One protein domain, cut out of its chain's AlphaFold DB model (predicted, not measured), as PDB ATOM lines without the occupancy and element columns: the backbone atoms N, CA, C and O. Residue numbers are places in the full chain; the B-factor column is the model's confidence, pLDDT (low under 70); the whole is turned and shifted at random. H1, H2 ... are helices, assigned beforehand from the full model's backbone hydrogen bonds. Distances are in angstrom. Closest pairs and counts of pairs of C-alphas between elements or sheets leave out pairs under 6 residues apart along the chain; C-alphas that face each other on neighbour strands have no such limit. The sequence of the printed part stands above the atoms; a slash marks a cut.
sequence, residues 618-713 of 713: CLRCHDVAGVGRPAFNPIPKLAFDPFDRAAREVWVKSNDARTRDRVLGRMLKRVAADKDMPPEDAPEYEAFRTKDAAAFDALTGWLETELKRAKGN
ATOM      1  N   CYS A 618     -38.569-110.060  30.793       62.16
ATOM      2  CA  CYS A 618     -38.761-109.612  32.174       62.16
ATOM      3  C   CYS A 618     -37.521-108.912  32.746       62.16
ATOM      4  O   CYS A 618     -37.657-107.976  33.531       62.16
ATOM      5  N   LEU A 619     -36.321-109.314  32.314       60.28
ATOM      6  CA  LEU A 619     -35.051-108.752  32.785       60.28
ATOM      7  C   LEU A 619     -34.801-107.310  32.321       60.28
ATOM      8  O   LEU A 619     -33.886-106.657  32.816       60.28
ATOM      9  N   ARG A 620     -35.598-106.792  31.375       60.22
ATOM     10  CA  ARG A 620     -35.515-105.380  30.965       60.22
ATOM     11  C   ARG A 620     -36.011-104.427  32.049       60.22
ATOM     12  O   ARG A 620     -35.494-103.319  32.145       60.22
ATOM     13  N   CYS A 621     -36.989-104.862  32.841       57.91
ATOM     14  CA  CYS A 621     -37.613-104.043  33.882       57.91
ATOM     15  C   CYS A 621     -37.325-104.572  35.291       57.91
ATOM     16  O   CYS A 621     -37.272-103.791  36.238       57.91
ATOM     17  N   HIS A 622     -37.121-105.882  35.446       66.44
ATOM     18  CA  HIS A 622     -36.911-106.513  36.742       66.44
ATOM     19  C   HIS A 622     -35.465-106.968  36.946       66.44
ATOM     20  O   HIS A 622     -34.893-107.669  36.114       66.44
ATOM     21  N   ASP A 623     -34.904-106.640  38.109       66.44
ATOM     22  CA  ASP A 623     -33.597-107.135  38.550       66.44
ATOM     23  C   ASP A 623     -33.710-108.550  39.149       66.44
ATOM     24  O   ASP A 623     -34.695-108.850  39.833       66.44
ATOM     25  N   VAL A 624     -32.688-109.394  38.966       59.53
ATOM     26  CA  VAL A 624     -32.591-110.729  39.590       59.53
ATOM     27  C   VAL A 624     -31.494-110.688  40.657       59.53
ATOM     28  O   VAL A 624     -30.310-110.736  40.351       59.53
ATOM     29  N   ALA A 625     -31.927-110.608  41.921       54.94
ATOM     30  CA  ALA A 625     -31.139-110.629  43.165       54.94
ATOM     31  C   ALA A 625     -30.084-109.508  43.419       54.94
ATOM     32  O   ALA A 625     -29.103-109.341  42.708       54.94
ATOM     33  N   GLY A 626     -30.184-108.860  44.599       45.66
ATOM     34  CA  GLY A 626     -29.011-108.832  45.491       45.66
ATOM     35  C   GLY A 626     -28.326-107.540  45.970       45.66
ATOM     36  O   GLY A 626     -27.386-107.701  46.737       45.66
ATOM     37  N   VAL A 627     -28.713-106.296  45.631       36.22
ATOM     38  CA  VAL A 627     -28.127-105.103  46.315       36.22
ATOM     39  C   VAL A 627     -29.085-103.900  46.402       36.22
ATOM     40  O   VAL A 627     -29.742-103.575  45.420       36.22
ATOM     41  N   GLY A 628     -29.188-103.283  47.591       42.34
ATOM     42  CA  GLY A 628     -29.742-101.938  47.867       42.34
ATOM     43  C   GLY A 628     -31.261-101.702  47.740       42.34
ATOM     44  O   GLY A 628     -31.908-102.214  46.826       42.34
ATOM     45  N   ARG A 629     -31.835-100.897  48.654       33.97
ATOM     46  CA  ARG A 629     -33.159-100.245  48.514       33.97
ATOM     47  C   ARG A 629     -32.983 -98.913  47.757       33.97
ATOM     48  O   ARG A 629     -32.252 -98.071  48.271       33.97
ATOM     49  N   PRO A 630     -33.631 -98.683  46.602       42.31
ATOM     50  CA  PRO A 630     -33.696 -97.358  45.984       42.31
ATOM     51  C   PRO A 630     -34.842 -96.509  46.567       42.31
ATOM     52  O   PRO A 630     -35.793 -97.033  47.147       42.31
ATOM     53  N   ALA A 631     -34.722 -95.186  46.421       41.00
ATOM     54  CA  ALA A 631     -35.492 -94.178  47.153       41.00
ATOM     55  C   ALA A 631     -36.905 -93.854  46.607       41.00
ATOM     56  O   ALA A 631     -37.542 -92.949  47.138       41.00
ATOM     57  N   PHE A 632     -37.441 -94.569  45.606       42.84
ATOM     58  CA  PHE A 632     -38.863 -94.463  45.220       42.84
ATOM     59  C   PHE A 632     -39.376 -95.742  44.528       42.84
ATOM     60  O   PHE A 632     -38.576 -96.471  43.944       42.84
ATOM     61  N   ASN A 633     -40.687 -96.015  44.657       50.25
ATOM     62  CA  ASN A 633     -41.402 -97.289  44.408       50.25
ATOM     63  C   ASN A 633     -40.690 -98.284  43.461       50.25
ATOM     64  O   ASN A 633     -40.796 -98.153  42.241       50.25
ATOM     65  N   PRO A 634     -39.970 -99.292  43.996       59.34
ATOM     66  CA  PRO A 634     -39.156-100.168  43.171       59.34
ATOM     67  C   PRO A 634     -40.023-101.144  42.380       59.34
ATOM     68  O   PRO A 634     -40.848-101.857  42.961       59.34
ATOM     69  N   ILE A 635     -39.740-101.256  41.078       57.56
ATOM     70  CA  ILE A 635     -40.125-102.431  40.298       57.56
ATOM     71  C   ILE A 635     -39.635-103.661  41.086       57.56
ATOM     72  O   ILE A 635     -38.449-103.749  41.428       57.56
ATOM     73  N   PRO A 636     -40.530-104.582  41.465       64.44
ATOM     74  CA  PRO A 636     -40.187-105.670  42.365       64.44
ATOM     75  C   PRO A 636     -39.100-106.559  41.765       64.44
ATOM     76  O   PRO A 636     -39.235-107.020  40.633       64.44
ATOM     77  N   LYS A 637     -38.057-106.850  42.546       73.38
ATOM     78  CA  LYS A 637     -37.013-107.805  42.150       73.38
ATOM     79  C   LYS A 637     -37.626-109.180  41.892       73.38
ATOM     80  O   LYS A 637     -38.490-109.629  42.654       73.38
ATOM     81  N   LEU A 638     -37.148-109.849  40.853       77.00
ATOM     82  CA  LEU A 638     -37.472-111.240  40.591       77.00
ATOM     83  C   LEU A 638     -36.539-112.151  41.385       77.00
ATOM     84  O   LEU A 638     -35.368-111.845  41.616       77.00
ATOM     85  N   ALA A 639     -37.089-113.272  41.837       81.81
ATOM     86  CA  ALA A 639     -36.326-114.277  42.565       81.81
ATOM     87  C   ALA A 639     -35.423-115.106  41.629       81.81
ATOM     88  O   ALA A 639     -34.404-115.629  42.069       81.81
ATOM     89  N   PHE A 640     -35.801-115.201  40.353       84.31
ATOM     90  CA  PHE A 640     -35.111-115.877  39.253       84.31
ATOM     91  C   PHE A 640     -35.661-115.335  37.920       84.31
ATOM     92  O   PHE A 640     -36.719-114.700  37.911       84.31
ATOM     93  N   ASP A 641     -34.972-115.583  36.804       81.69
ATOM     94  CA  ASP A 641     -35.510-115.285  35.472       81.69
ATOM     95  C   ASP A 641     -36.617-116.300  35.114       81.69
ATOM     96  O   ASP A 641     -36.340-117.502  35.043       81.69
ATOM     97  N   PRO A 642     -37.872-115.863  34.905       81.38
ATOM     98  CA  PRO A 642     -38.966-116.763  34.592       81.38
ATOM     99  C   PRO A 642     -38.855-117.434  33.232       81.38
ATOM    100  O   PRO A 642     -39.520-118.445  33.056       81.38
ATOM    101  N   PHE A 643     -38.058-116.950  32.279       81.19
ATOM    102  CA  PHE A 643     -37.930-117.598  30.969       81.19
ATOM    103  C   PHE A 643     -36.729-118.553  30.895       81.19
ATOM    104  O   PHE A 643     -36.782-119.542  30.158       81.19
ATOM    105  N   ASP A 644     -35.737-118.399  31.776       79.50
ATOM    106  CA  ASP A 644     -34.614-119.331  31.920       79.50
ATOM    107  C   ASP A 644     -35.003-120.590  32.714       79.50
ATOM    108  O   ASP A 644     -35.079-120.607  33.946       79.50
ATOM    109  N   ARG A 645     -35.190-121.699  31.995       84.88
ATOM    110  CA  ARG A 645     -35.515-123.003  32.583       84.88
ATOM    111  C   ARG A 645     -34.497-123.469  33.630       84.88
ATOM    112  O   ARG A 645     -34.911-124.015  34.651       84.88
ATOM    113  N   ALA A 646     -33.201-123.268  33.403       78.31
ATOM    114  CA  ALA A 646     -32.173-123.715  34.335       78.31
ATOM    115  C   ALA A 646     -32.223-122.895  35.631       78.31
ATOM    116  O   ALA A 646     -32.206-123.472  36.720       78.31
ATOM    117  N   ALA A 647     -32.381-121.570  35.530       77.25
ATOM    118  CA  ALA A 647     -32.546-120.701  36.696       77.25
ATOM    119  C   ALA A 647     -33.793-121.068  37.516       77.25
ATOM    120  O   ALA A 647     -33.719-121.151  38.745       77.25
ATOM    121  N   ARG A 648     -34.918-121.358  36.844       91.06
ATOM    122  CA  ARG A 648     -36.155-121.844  37.478       91.06
ATOM    123  C   ARG A 648     -35.932-123.133  38.266       91.06
ATOM    124  O   ARG A 648     -36.312-123.223  39.433       91.06
ATOM    125  N   GLU A 649     -35.308-124.128  37.641       88.44
ATOM    126  CA  GLU A 649     -35.059-125.436  38.256       88.44
ATOM    127  C   GLU A 649     -34.102-125.342  39.452       88.44
ATOM    128  O   GLU A 649     -34.348-125.969  40.484       88.44
ATOM    129  N   VAL A 650     -33.039-124.538  39.344       85.19
ATOM    130  CA  VAL A 650     -32.105-124.286  40.453       85.19
ATOM    131  C   VAL A 650     -32.828-123.597  41.608       85.19
ATOM    132  O   VAL A 650     -32.750-124.065  42.742       85.19
ATOM    133  N   TRP A 651     -33.591-122.536  41.333       92.81
ATOM    134  CA  TRP A 651     -34.299-121.797  42.374       92.81
ATOM    135  C   TRP A 651     -35.329-122.668  43.105       92.81
ATOM    136  O   TRP A 651     -35.374-122.655  44.336       92.81
ATOM    137  N   VAL A 652     -36.112-123.472  42.377       95.00
ATOM    138  CA  VAL A 652     -37.085-124.400  42.977       95.00
ATOM    139  C   VAL A 652     -36.401-125.431  43.877       95.00
ATOM    140  O   VAL A 652     -36.910-125.714  44.957       95.00
ATOM    141  N   LYS A 653     -35.248-125.974  43.469       93.75
ATOM    142  CA  LYS A 653     -34.492-126.946  44.279       93.75
ATOM    143  C   LYS A 653     -33.892-126.327  45.543       93.75
ATOM    144  O   LYS A 653     -33.769-127.014  46.550       93.75
ATOM    145  N   SER A 654     -33.516-125.051  45.494       90.94
ATOM    146  CA  SER A 654     -32.829-124.363  46.593       90.94
ATOM    147  C   SER A 654     -33.756-123.686  47.610       90.94
ATOM    148  O   SER A 654     -33.252-123.090  48.559       90.94
ATOM    149  N   ASN A 655     -35.082-123.738  47.438       93.81
ATOM    150  CA  ASN A 655     -36.036-123.050  48.316       93.81
ATOM    151  C   ASN A 655     -37.099-124.004  48.882       93.81
ATOM    152  O   ASN A 655     -37.620-124.877  48.188       93.81
ATOM    153  N   ASP A 656     -37.465-123.797  50.148       95.75
ATOM    154  CA  ASP A 656     -38.485-124.590  50.841       95.75
ATOM    155  C   ASP A 656     -39.901-124.387  50.254       95.75
ATOM    156  O   ASP A 656     -40.171-123.439  49.510       95.75
ATOM    157  N   ALA A 657     -40.831-125.292  50.583       94.50
ATOM    158  CA  ALA A 657     -42.206-125.270  50.072       94.50
ATOM    159  C   ALA A 657     -42.948-123.952  50.371       94.50
ATOM    160  O   ALA A 657     -43.615-123.408  49.491       94.50
ATOM    161  N   ARG A 658     -42.759-123.371  51.560       93.88
ATOM    162  CA  ARG A 658     -43.411-122.117  51.967       93.88
ATOM    163  C   ARG A 658     -42.870-120.920  51.185       93.88
ATOM    164  O   ARG A 658     -43.628-120.035  50.782       93.88
ATOM    165  N   THR A 659     -41.560-120.876  50.954       91.00
ATOM    166  CA  THR A 659     -40.922-119.848  50.127       91.00
ATOM    167  C   THR A 659     -41.376-119.960  48.674       91.00
ATOM    168  O   THR A 659     -41.719-118.935  48.075       91.00
ATOM    169  N   ARG A 660     -41.458-121.187  48.138       95.38
ATOM    170  CA  ARG A 660     -41.999-121.460  46.800       95.38
ATOM    171  C   ARG A 660     -43.444-120.994  46.667       95.38
ATOM    172  O   ARG A 660     -43.710-120.184  45.784       95.38
ATOM    173  N   ASP A 661     -44.339-121.385  47.571       94.25
ATOM    174  CA  ASP A 661     -45.751-120.972  47.534       94.25
ATOM    175  C   ASP A 661     -45.906-119.442  47.479       94.25
ATOM    176  O   ASP A 661     -46.532-118.882  46.574       94.25
ATOM    177  N   ARG A 662     -45.216-118.732  48.378       92.88
ATOM    178  CA  ARG A 662     -45.285-117.269  48.473       92.88
ATOM    179  C   ARG A 662     -44.734-116.539  47.244       92.88
ATOM    180  O   ARG A 662     -45.221-115.454  46.905       92.88
ATOM    181  N   VAL A 663     -43.644-117.024  46.647       90.88
ATOM    182  CA  VAL A 663     -42.987-116.348  45.511       90.88
ATOM    183  C   VAL A 663     -43.674-116.711  44.202       90.88
ATOM    184  O   VAL A 663     -44.054-115.802  43.465       90.88
ATOM    185  N   LEU A 664     -43.908-118.001  43.951       93.88
ATOM    186  CA  LEU A 664     -44.574-118.480  42.739       93.88
ATOM    187  C   LEU A 664     -46.018-117.975  42.669       93.88
ATOM    188  O   LEU A 664     -46.434-117.483  41.626       93.88
ATOM    189  N   GLY A 665     -46.752-117.981  43.788       93.31
ATOM    190  CA  GLY A 665     -48.117-117.455  43.847       93.31
ATOM    191  C   GLY A 665     -48.199-115.954  43.560       93.31
ATOM    192  O   GLY A 665     -49.096-115.508  42.845       93.31
ATOM    193  N   ARG A 666     -47.230-115.161  44.046       88.25
ATOM    194  CA  ARG A 666     -47.131-113.737  43.679       88.25
ATOM    195  C   ARG A 666     -46.816-113.558  42.203       88.25
ATOM    196  O   ARG A 666     -47.411-112.694  41.577       88.25
ATOM    197  N   MET A 667     -45.882-114.338  41.671       88.44
ATOM    198  CA  MET A 667     -45.476-114.235  40.275       88.44
ATOM    199  C   MET A 667     -46.626-114.596  39.332       88.44
ATOM    200  O   MET A 667     -46.919-113.820  38.433       88.44
ATOM    201  N   LEU A 668     -47.337-115.692  39.610       91.31
ATOM    202  CA  LEU A 668     -48.524-116.110  38.866       91.31
ATOM    203  C   LEU A 668     -49.622-115.043  38.908       91.31
ATOM    204  O   LEU A 668     -50.132-114.642  37.868       91.31
ATOM    205  N   LYS A 669     -49.929-114.513  40.103       87.56
ATOM    206  CA  LYS A 669     -50.890-113.411  40.249       87.56
ATOM    207  C   LYS A 669     -50.479-112.193  39.420       87.56
ATOM    208  O   LYS A 669     -51.349-111.510  38.895       87.56
ATOM    209  N   ARG A 670     -49.177-111.912  39.315       83.44
ATOM    210  CA  ARG A 670     -48.695-110.743  38.582       83.44
ATOM    211  C   ARG A 670     -48.735-110.898  37.075       83.44
ATOM    212  O   ARG A 670     -49.262-110.022  36.407       83.44
ATOM    213  N   VAL A 671     -48.250-112.030  36.573       82.12
ATOM    214  CA  VAL A 671     -48.335-112.372  35.148       82.12
ATOM    215  C   VAL A 671     -49.795-112.362  34.678       82.12
ATOM    216  O   VAL A 671     -50.066-111.940  33.561       82.12
ATOM    217  N   ALA A 672     -50.736-112.769  35.539       79.44
ATOM    218  CA  ALA A 672     -52.158-112.799  35.211       79.44
ATOM    219  C   ALA A 672     -52.898-111.455  35.376       79.44
ATOM    220  O   ALA A 672     -53.870-111.226  34.661       79.44
ATOM    221  N   ALA A 673     -52.523-110.609  36.348       73.25
ATOM    222  CA  ALA A 673     -53.385-109.508  36.802       73.25
ATOM    223  C   ALA A 673     -52.671-108.208  37.232       73.25
ATOM    224  O   ALA A 673     -53.349-107.301  37.723       73.25
ATOM    225  N   ASP A 674     -51.339-108.095  37.129       71.00
ATOM    226  CA  ASP A 674     -50.633-106.865  37.526       71.00
ATOM    227  C   ASP A 674     -50.739-105.799  36.432       71.00
ATOM    228  O   ASP A 674     -50.131-105.925  35.372       71.00
ATOM    229  N   LYS A 675     -51.501-104.740  36.721       53.38
ATOM    230  CA  LYS A 675     -51.682-103.578  35.839       53.38
ATOM    231  C   LYS A 675     -50.415-102.717  35.713       53.38
ATOM    232  O   LYS A 675     -50.362-101.878  34.822       53.38
ATOM    233  N   ASP A 676     -49.425-102.926  36.593       55.44
ATOM    234  CA  ASP A 676     -48.157-102.184  36.643       55.44
ATOM    235  C   ASP A 676     -46.964-102.959  36.012       55.44
ATOM    236  O   ASP A 676     -45.834-102.462  35.996       55.44
ATOM    237  N   MET A 677     -47.175-104.175  35.480       65.12
ATOM    238  CA  MET A 677     -46.325-104.751  34.410       65.12
ATOM    239  C   MET A 677     -46.716-104.057  33.092       65.12
ATOM    240  O   MET A 677     -47.865-103.632  33.059       65.12
ATOM    241  N   PRO A 678     -45.803-103.840  32.100       56.12
ATOM    242  CA  PRO A 678     -45.840-102.677  31.190       56.12
ATOM    243  C   PRO A 678     -47.281-102.305  30.850       56.12
ATOM    244  O   PRO A 678     -48.012-103.204  30.446       56.12
ATOM    245  N   PRO A 679     -47.712-101.067  31.132       53.22
ATOM    246  CA  PRO A 679     -49.134-100.764  31.255       53.22
ATOM    247  C   PRO A 679     -49.874-101.114  29.957       53.22
ATOM    248  O   PRO A 679     -49.257-101.168  28.897       53.22
ATOM    249  N   GLU A 680     -51.179-101.398  30.010       44.53
ATOM    250  CA  GLU A 680     -51.936-101.859  28.825       44.53
ATOM    251  C   GLU A 680     -51.870-100.875  27.638       44.53
ATOM    252  O   GLU A 680     -52.089-101.265  26.493       44.53
ATOM    253  N   ASP A 681     -51.536 -99.611  27.902       47.75
ATOM    254  CA  ASP A 681     -51.304 -98.557  26.914       47.75
ATOM    255  C   ASP A 681     -49.836 -98.428  26.456       47.75
ATOM    256  O   ASP A 681     -49.549 -97.690  25.510       47.75
ATOM    257  N   ALA A 682     -48.898 -99.148  27.079       47.28
ATOM    258  CA  ALA A 682     -47.516 -99.227  26.637       47.28
ATOM    259  C   ALA A 682     -47.414-100.108  25.380       47.28
ATOM    260  O   ALA A 682     -47.795-101.283  25.409       47.28
ATOM    261  N   PRO A 683     -46.811 -99.601  24.289       50.06
ATOM    262  CA  PRO A 683     -46.527-100.384  23.087       50.06
ATOM    263  C   PRO A 683     -45.769-101.687  23.380       50.06
ATOM    264  O   PRO A 683     -45.920-102.681  22.673       50.06
ATOM    265  N   GLU A 684     -44.960-101.697  24.439       52.88
ATOM    266  CA  GLU A 684     -44.206-102.851  24.901       52.88
ATOM    267  C   GLU A 684     -45.102-103.977  25.436       52.88
ATOM    268  O   GLU A 684     -44.755-105.138  25.236       52.88
ATOM    269  N   TYR A 685     -46.236-103.676  26.080       58.47
ATOM    270  CA  TYR A 685     -47.155-104.687  26.625       58.47
ATOM    271  C   TYR A 685     -47.744-105.563  25.523       58.47
ATOM    272  O   TYR A 685     -47.595-106.789  25.541       58.47
ATOM    273  N   GLU A 686     -48.332-104.919  24.516       56.56
ATOM    274  CA  GLU A 686     -48.874-105.602  23.345       56.56
ATOM    275  C   GLU A 686     -47.769-106.274  22.528       56.56
ATOM    276  O   GLU A 686     -47.915-107.421  22.106       56.56
ATOM    277  N   ALA A 687     -46.606-105.631  22.383       55.50
ATOM    278  CA  ALA A 687     -45.479-106.232  21.678       55.50
ATOM    279  C   ALA A 687     -44.932-107.484  22.382       55.50
ATOM    280  O   ALA A 687     -44.530-108.422  21.701       55.50
ATOM    281  N   PHE A 688     -44.903-107.546  23.717       60.97
ATOM    282  CA  PHE A 688     -44.446-108.736  24.442       60.97
ATOM    283  C   PHE A 688     -45.484-109.855  24.448       60.97
ATOM    284  O   PHE A 688     -45.121-111.011  24.230       60.97
ATOM    285  N   ARG A 689     -46.761-109.521  24.656       60.56
ATOM    286  CA  ARG A 689     -47.856-110.496  24.688       60.56
ATOM    287  C   ARG A 689     -48.122-111.108  23.310       60.56
ATOM    288  O   ARG A 689     -48.295-112.317  23.201       60.56
ATOM    289  N   THR A 690     -48.102-110.292  22.258       60.91
ATOM    290  CA  THR A 690     -48.375-110.732  20.881       60.91
ATOM    291  C   THR A 690     -47.189-111.472  20.253       60.91
ATOM    292  O   THR A 690     -47.382-112.340  19.405       60.91
ATOM    293  N   LYS A 691     -45.952-111.185  20.681       59.09
ATOM    294  CA  LYS A 691     -44.745-111.794  20.100       59.09
ATOM    295  C   LYS A 691     -44.513-113.246  20.517       59.09
ATOM    296  O   LYS A 691     -43.939-113.990  19.728       59.09
ATOM    297  N   ASP A 692     -44.908-113.641  21.729       67.81
ATOM    298  CA  ASP A 692     -44.649-115.001  22.225       67.81
ATOM    299  C   ASP A 692     -45.672-115.452  23.281       67.81
ATOM    300  O   ASP A 692     -45.342-115.733  24.438       67.81
ATOM    301  N   ALA A 693     -46.947-115.509  22.883       74.31
ATOM    302  CA  ALA A 693     -48.025-116.008  23.739       74.31
ATOM    303  C   ALA A 693     -47.719-117.419  24.283       74.31
ATOM    304  O   ALA A 693     -47.945-117.694  25.459       74.31
ATOM    305  N   ALA A 694     -47.100-118.275  23.462       76.62
ATOM    306  CA  ALA A 694     -46.724-119.632  23.848       76.62
ATOM    307  C   ALA A 694     -45.707-119.667  25.002       76.62
ATOM    308  O   ALA A 694     -45.836-120.502  25.898       76.62
ATOM    309  N   ALA A 695     -44.716-118.768  25.031       75.06
ATOM    310  CA  ALA A 695     -43.783-118.684  26.155       75.06
ATOM    311  C   ALA A 695     -44.462-118.218  27.451       75.06
ATOM    312  O   ALA A 695     -44.125-118.718  28.527       75.06
ATOM    313  N   PHE A 696     -45.429-117.299  27.368       79.94
ATOM    314  CA  PHE A 696     -46.214-116.866  28.528       79.94
ATOM    315  C   PHE A 696     -47.153-117.961  29.037       79.94
ATOM    316  O   PHE A 696     -47.227-118.179  30.249       79.94
ATOM    317  N   ASP A 697     -47.807-118.699  28.143       83.81
ATOM    318  CA  ASP A 697     -48.637-119.851  28.500       83.81
ATOM    319  C   ASP A 697     -47.786-120.953  29.145       83.81
ATOM    320  O   ASP A 697     -48.143-121.495  30.193       83.81
ATOM    321  N   ALA A 698     -46.603-121.232  28.585       84.75
ATOM    322  CA  ALA A 698     -45.657-122.196  29.143       84.75
ATOM    323  C   ALA A 698     -45.134-121.770  30.525       84.75
ATOM    324  O   ALA A 698     -45.027-122.603  31.430       84.75
ATOM    325  N   LEU A 699     -44.829-120.481  30.714       87.38
ATOM    326  CA  LEU A 699     -44.459-119.921  32.013       87.38
ATOM    327  C   LEU A 699     -45.608-120.050  33.019       87.38
ATOM    328  O   LEU A 699     -45.384-120.483  34.148       87.38
ATOM    329  N   THR A 700     -46.828-119.704  32.614       90.25
ATOM    330  CA  THR A 700     -48.027-119.771  33.459       90.25
ATOM    331  C   THR A 700     -48.294-121.208  33.895       90.25
ATOM    332  O   THR A 700     -48.374-121.477  35.094       90.25
ATOM    333  N   GLY A 701     -48.294-122.160  32.956       92.62
ATOM    334  CA  GLY A 701     -48.464-123.581  33.261       92.62
ATOM    335  C   GLY A 701     -47.353-124.141  34.158       92.62
ATOM    336  O   GLY A 701     -47.614-124.957  35.050       92.62
ATOM    337  N   TRP A 702     -46.110-123.672  33.989       94.75
ATOM    338  CA  TRP A 702     -45.012-124.018  34.894       94.75
ATOM    339  C   TRP A 702     -45.232-123.459  36.309       94.75
ATOM    340  O   TRP A 702     -45.108-124.206  37.282       94.75
ATOM    341  N   LEU A 703     -45.598-122.176  36.430       93.75
ATOM    342  CA  LEU A 703     -45.876-121.516  37.709       93.75
ATOM    343  C   LEU A 703     -47.005-122.222  38.467       93.75
ATOM    344  O   LEU A 703     -46.863-122.487  39.658       93.75
ATOM    345  N   GLU A 704     -48.098-122.566  37.785       95.25
ATOM    346  CA  GLU A 704     -49.231-123.300  38.358       95.25
ATOM    347  C   GLU A 704     -48.831-124.693  38.850       95.25
ATOM    348  O   GLU A 704     -49.177-125.088  39.969       95.25
ATOM    349  N   THR A 705     -48.062-125.427  38.040       96.31
ATOM    350  CA  THR A 705     -47.594-126.777  38.378       96.31
ATOM    351  C   THR A 705     -46.711-126.763  39.625       96.31
ATOM    352  O   THR A 705     -46.934-127.542  40.555       96.31
ATOM    353  N   GLU A 706     -45.727-125.865  39.679       96.56
ATOM    354  CA  GLU A 706     -44.819-125.759  40.824       96.56
ATOM    355  C   GLU A 706     -45.507-125.187  42.068       96.56
ATOM    356  O   GLU A 706     -45.238-125.640  43.181       96.56
ATOM    357  N   LEU A 707     -46.463-124.266  41.906       95.62
ATOM    358  CA  LEU A 707     -47.275-123.761  43.011       95.62
ATOM    359  C   LEU A 707     -48.151-124.866  43.618       95.62
ATOM    360  O   LEU A 707     -48.239-124.985  44.839       95.62
ATOM    361  N   LYS A 708     -48.757-125.725  42.787       96.19
ATOM    362  CA  LYS A 708     -49.517-126.893  43.258       96.19
ATOM    363  C   LYS A 708     -48.625-127.865  44.039       96.19
ATOM    364  O   LYS A 708     -49.031-128.341  45.096       96.19
ATOM    365  N   ARG A 709     -47.398-128.115  43.563       95.25
ATOM    366  CA  ARG A 709     -46.393-128.936  44.272       95.25
ATOM    367  C   ARG A 709     -45.960-128.314  45.600       95.25
ATOM    368  O   ARG A 709     -45.729-129.045  46.556       95.25
ATOM    369  N   ALA A 710     -45.845-126.990  45.662       94.31
ATOM    370  CA  ALA A 710     -45.477-126.272  46.879       94.31
ATOM    371  C   ALA A 710     -46.582-126.289  47.950       94.31
ATOM    372  O   ALA A 710     -46.254-126.243  49.126       94.31
ATOM    373  N   LYS A 711     -47.862-126.370  47.558       92.88
ATOM    374  CA  LYS A 711     -49.013-126.447  48.483       92.88
ATOM    375  C   LYS A 711     -49.363-127.863  48.947       92.88
ATOM    376  O   LYS A 711     -50.052-128.013  49.949       92.88
ATOM    377  N   GLY A 712     -48.990-128.877  48.165       87.25
ATOM    378  CA  GLY A 712     -49.288-130.287  48.446       87.25
ATOM    379  C   GLY A 712     -48.234-131.015  49.287       87.25
ATOM    380  O   GLY A 712     -48.432-132.189  49.586       87.25
ATOM    381  N   ASN A 713     -47.136-130.338  49.631       56.69
ATOM    382  CA  ASN A 713     -46.122-130.767  50.597       56.69
ATOM    383  C   ASN A 713     -46.171-129.833  51.802       56.69
ATOM    384  O   ASN A 713     -45.847-130.304  52.911       56.69
TER     385      ASN A 713
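This is residues 618 to 713 of the 713 residues of an uncharacterized protein of Gemmataceae bacterium (UniProt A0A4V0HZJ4). Two long helices, H2 and H4, pack side by side, running opposite ways, and the shorter H1 lies over to one side of this pair, with looser contact. The short helix H3 makes a corner with the beginning of H4, and before H1 a long stretch without a named element makes a loop, of which residues 627 to 633 stick out. The printed part has 96 residues with four named helices, in the order H1, H2, H3, H4 along the chain, and no named strand; its class is all helix. The whole is compact, with a radius of gyration of the C-alphas of 13.9 A, and its C-alphas span 40 by 35 by 22 A.

Residues 618 to 644 hold no named element, and their C-alphas lie 5 to 23 A from the mean of all C-alphas. H1, residues 645 to 654, and H2, residues 657 to 673, are close but not clearly touching; their closest C-alphas, of Val 652 and Arg 660, are 6.9 A apart. H1 and H2 run opposite ways at a steep tilt of 37 degrees, only just steep. H3, residues 683 to 691, is apart from both H1 and H2. H4, residues 693 to 711, touches H2 with 20 pairs of C-alphas within 8 A, the closest being those of Ala 657 and Ala 710, 4.7 A apart. H2 and H4 run opposite ways at a shallow tilt of 32 degrees. H1 and H4 are near each other, with 6 pairs of C-alphas within 10 A. H3 and H4 are close but not clearly touching, about perpendicular at 84 degrees; their closest C-alphas, of Arg 689 and Phe 696, are 7.6 A apart. In H1, H3 and H4 every O i to N i+4 pair is within hydrogen-bond range; in H2 12 of 13 are.

H1, from Arg 645 to Ser 654, begins with its C-alpha at (-35.515, -123.003, 32.583) and is 14.3 A long from first to last C-alpha. H2, from Ala 657 to Ala 673, is 23.4 A long and ends with C-alpha 673 at (-53.385, -109.508, 36.802). H3, from Pro 683 to Lys 691, is 11.9 A long. H4, from Ala 693 to Lys 711, is the longest helix with 19 residues; it is 26.9 A long and ends with C-alpha 711 at (-49.013, -126.447, 48.483).

The two C-alphas farthest apart, of Pro 683 and Asn 713, are 41.0 A from each other. The printed part has no cut and ends at Asn 713, the chain's last residue. The links H1 to H2 and H3 to H4 are tight, and H2 to H3, with 9 residues, is short. Residues 627 to 633, 679 to 684 and 689 to 694 stand free, of which 683 and 684 and 689 to 691 belong to H3 and 693 and 694 to H4. The mean pLDDT of the printed part is 74.4; residues 618 to 636, 675 to 692 and 713 are under 70.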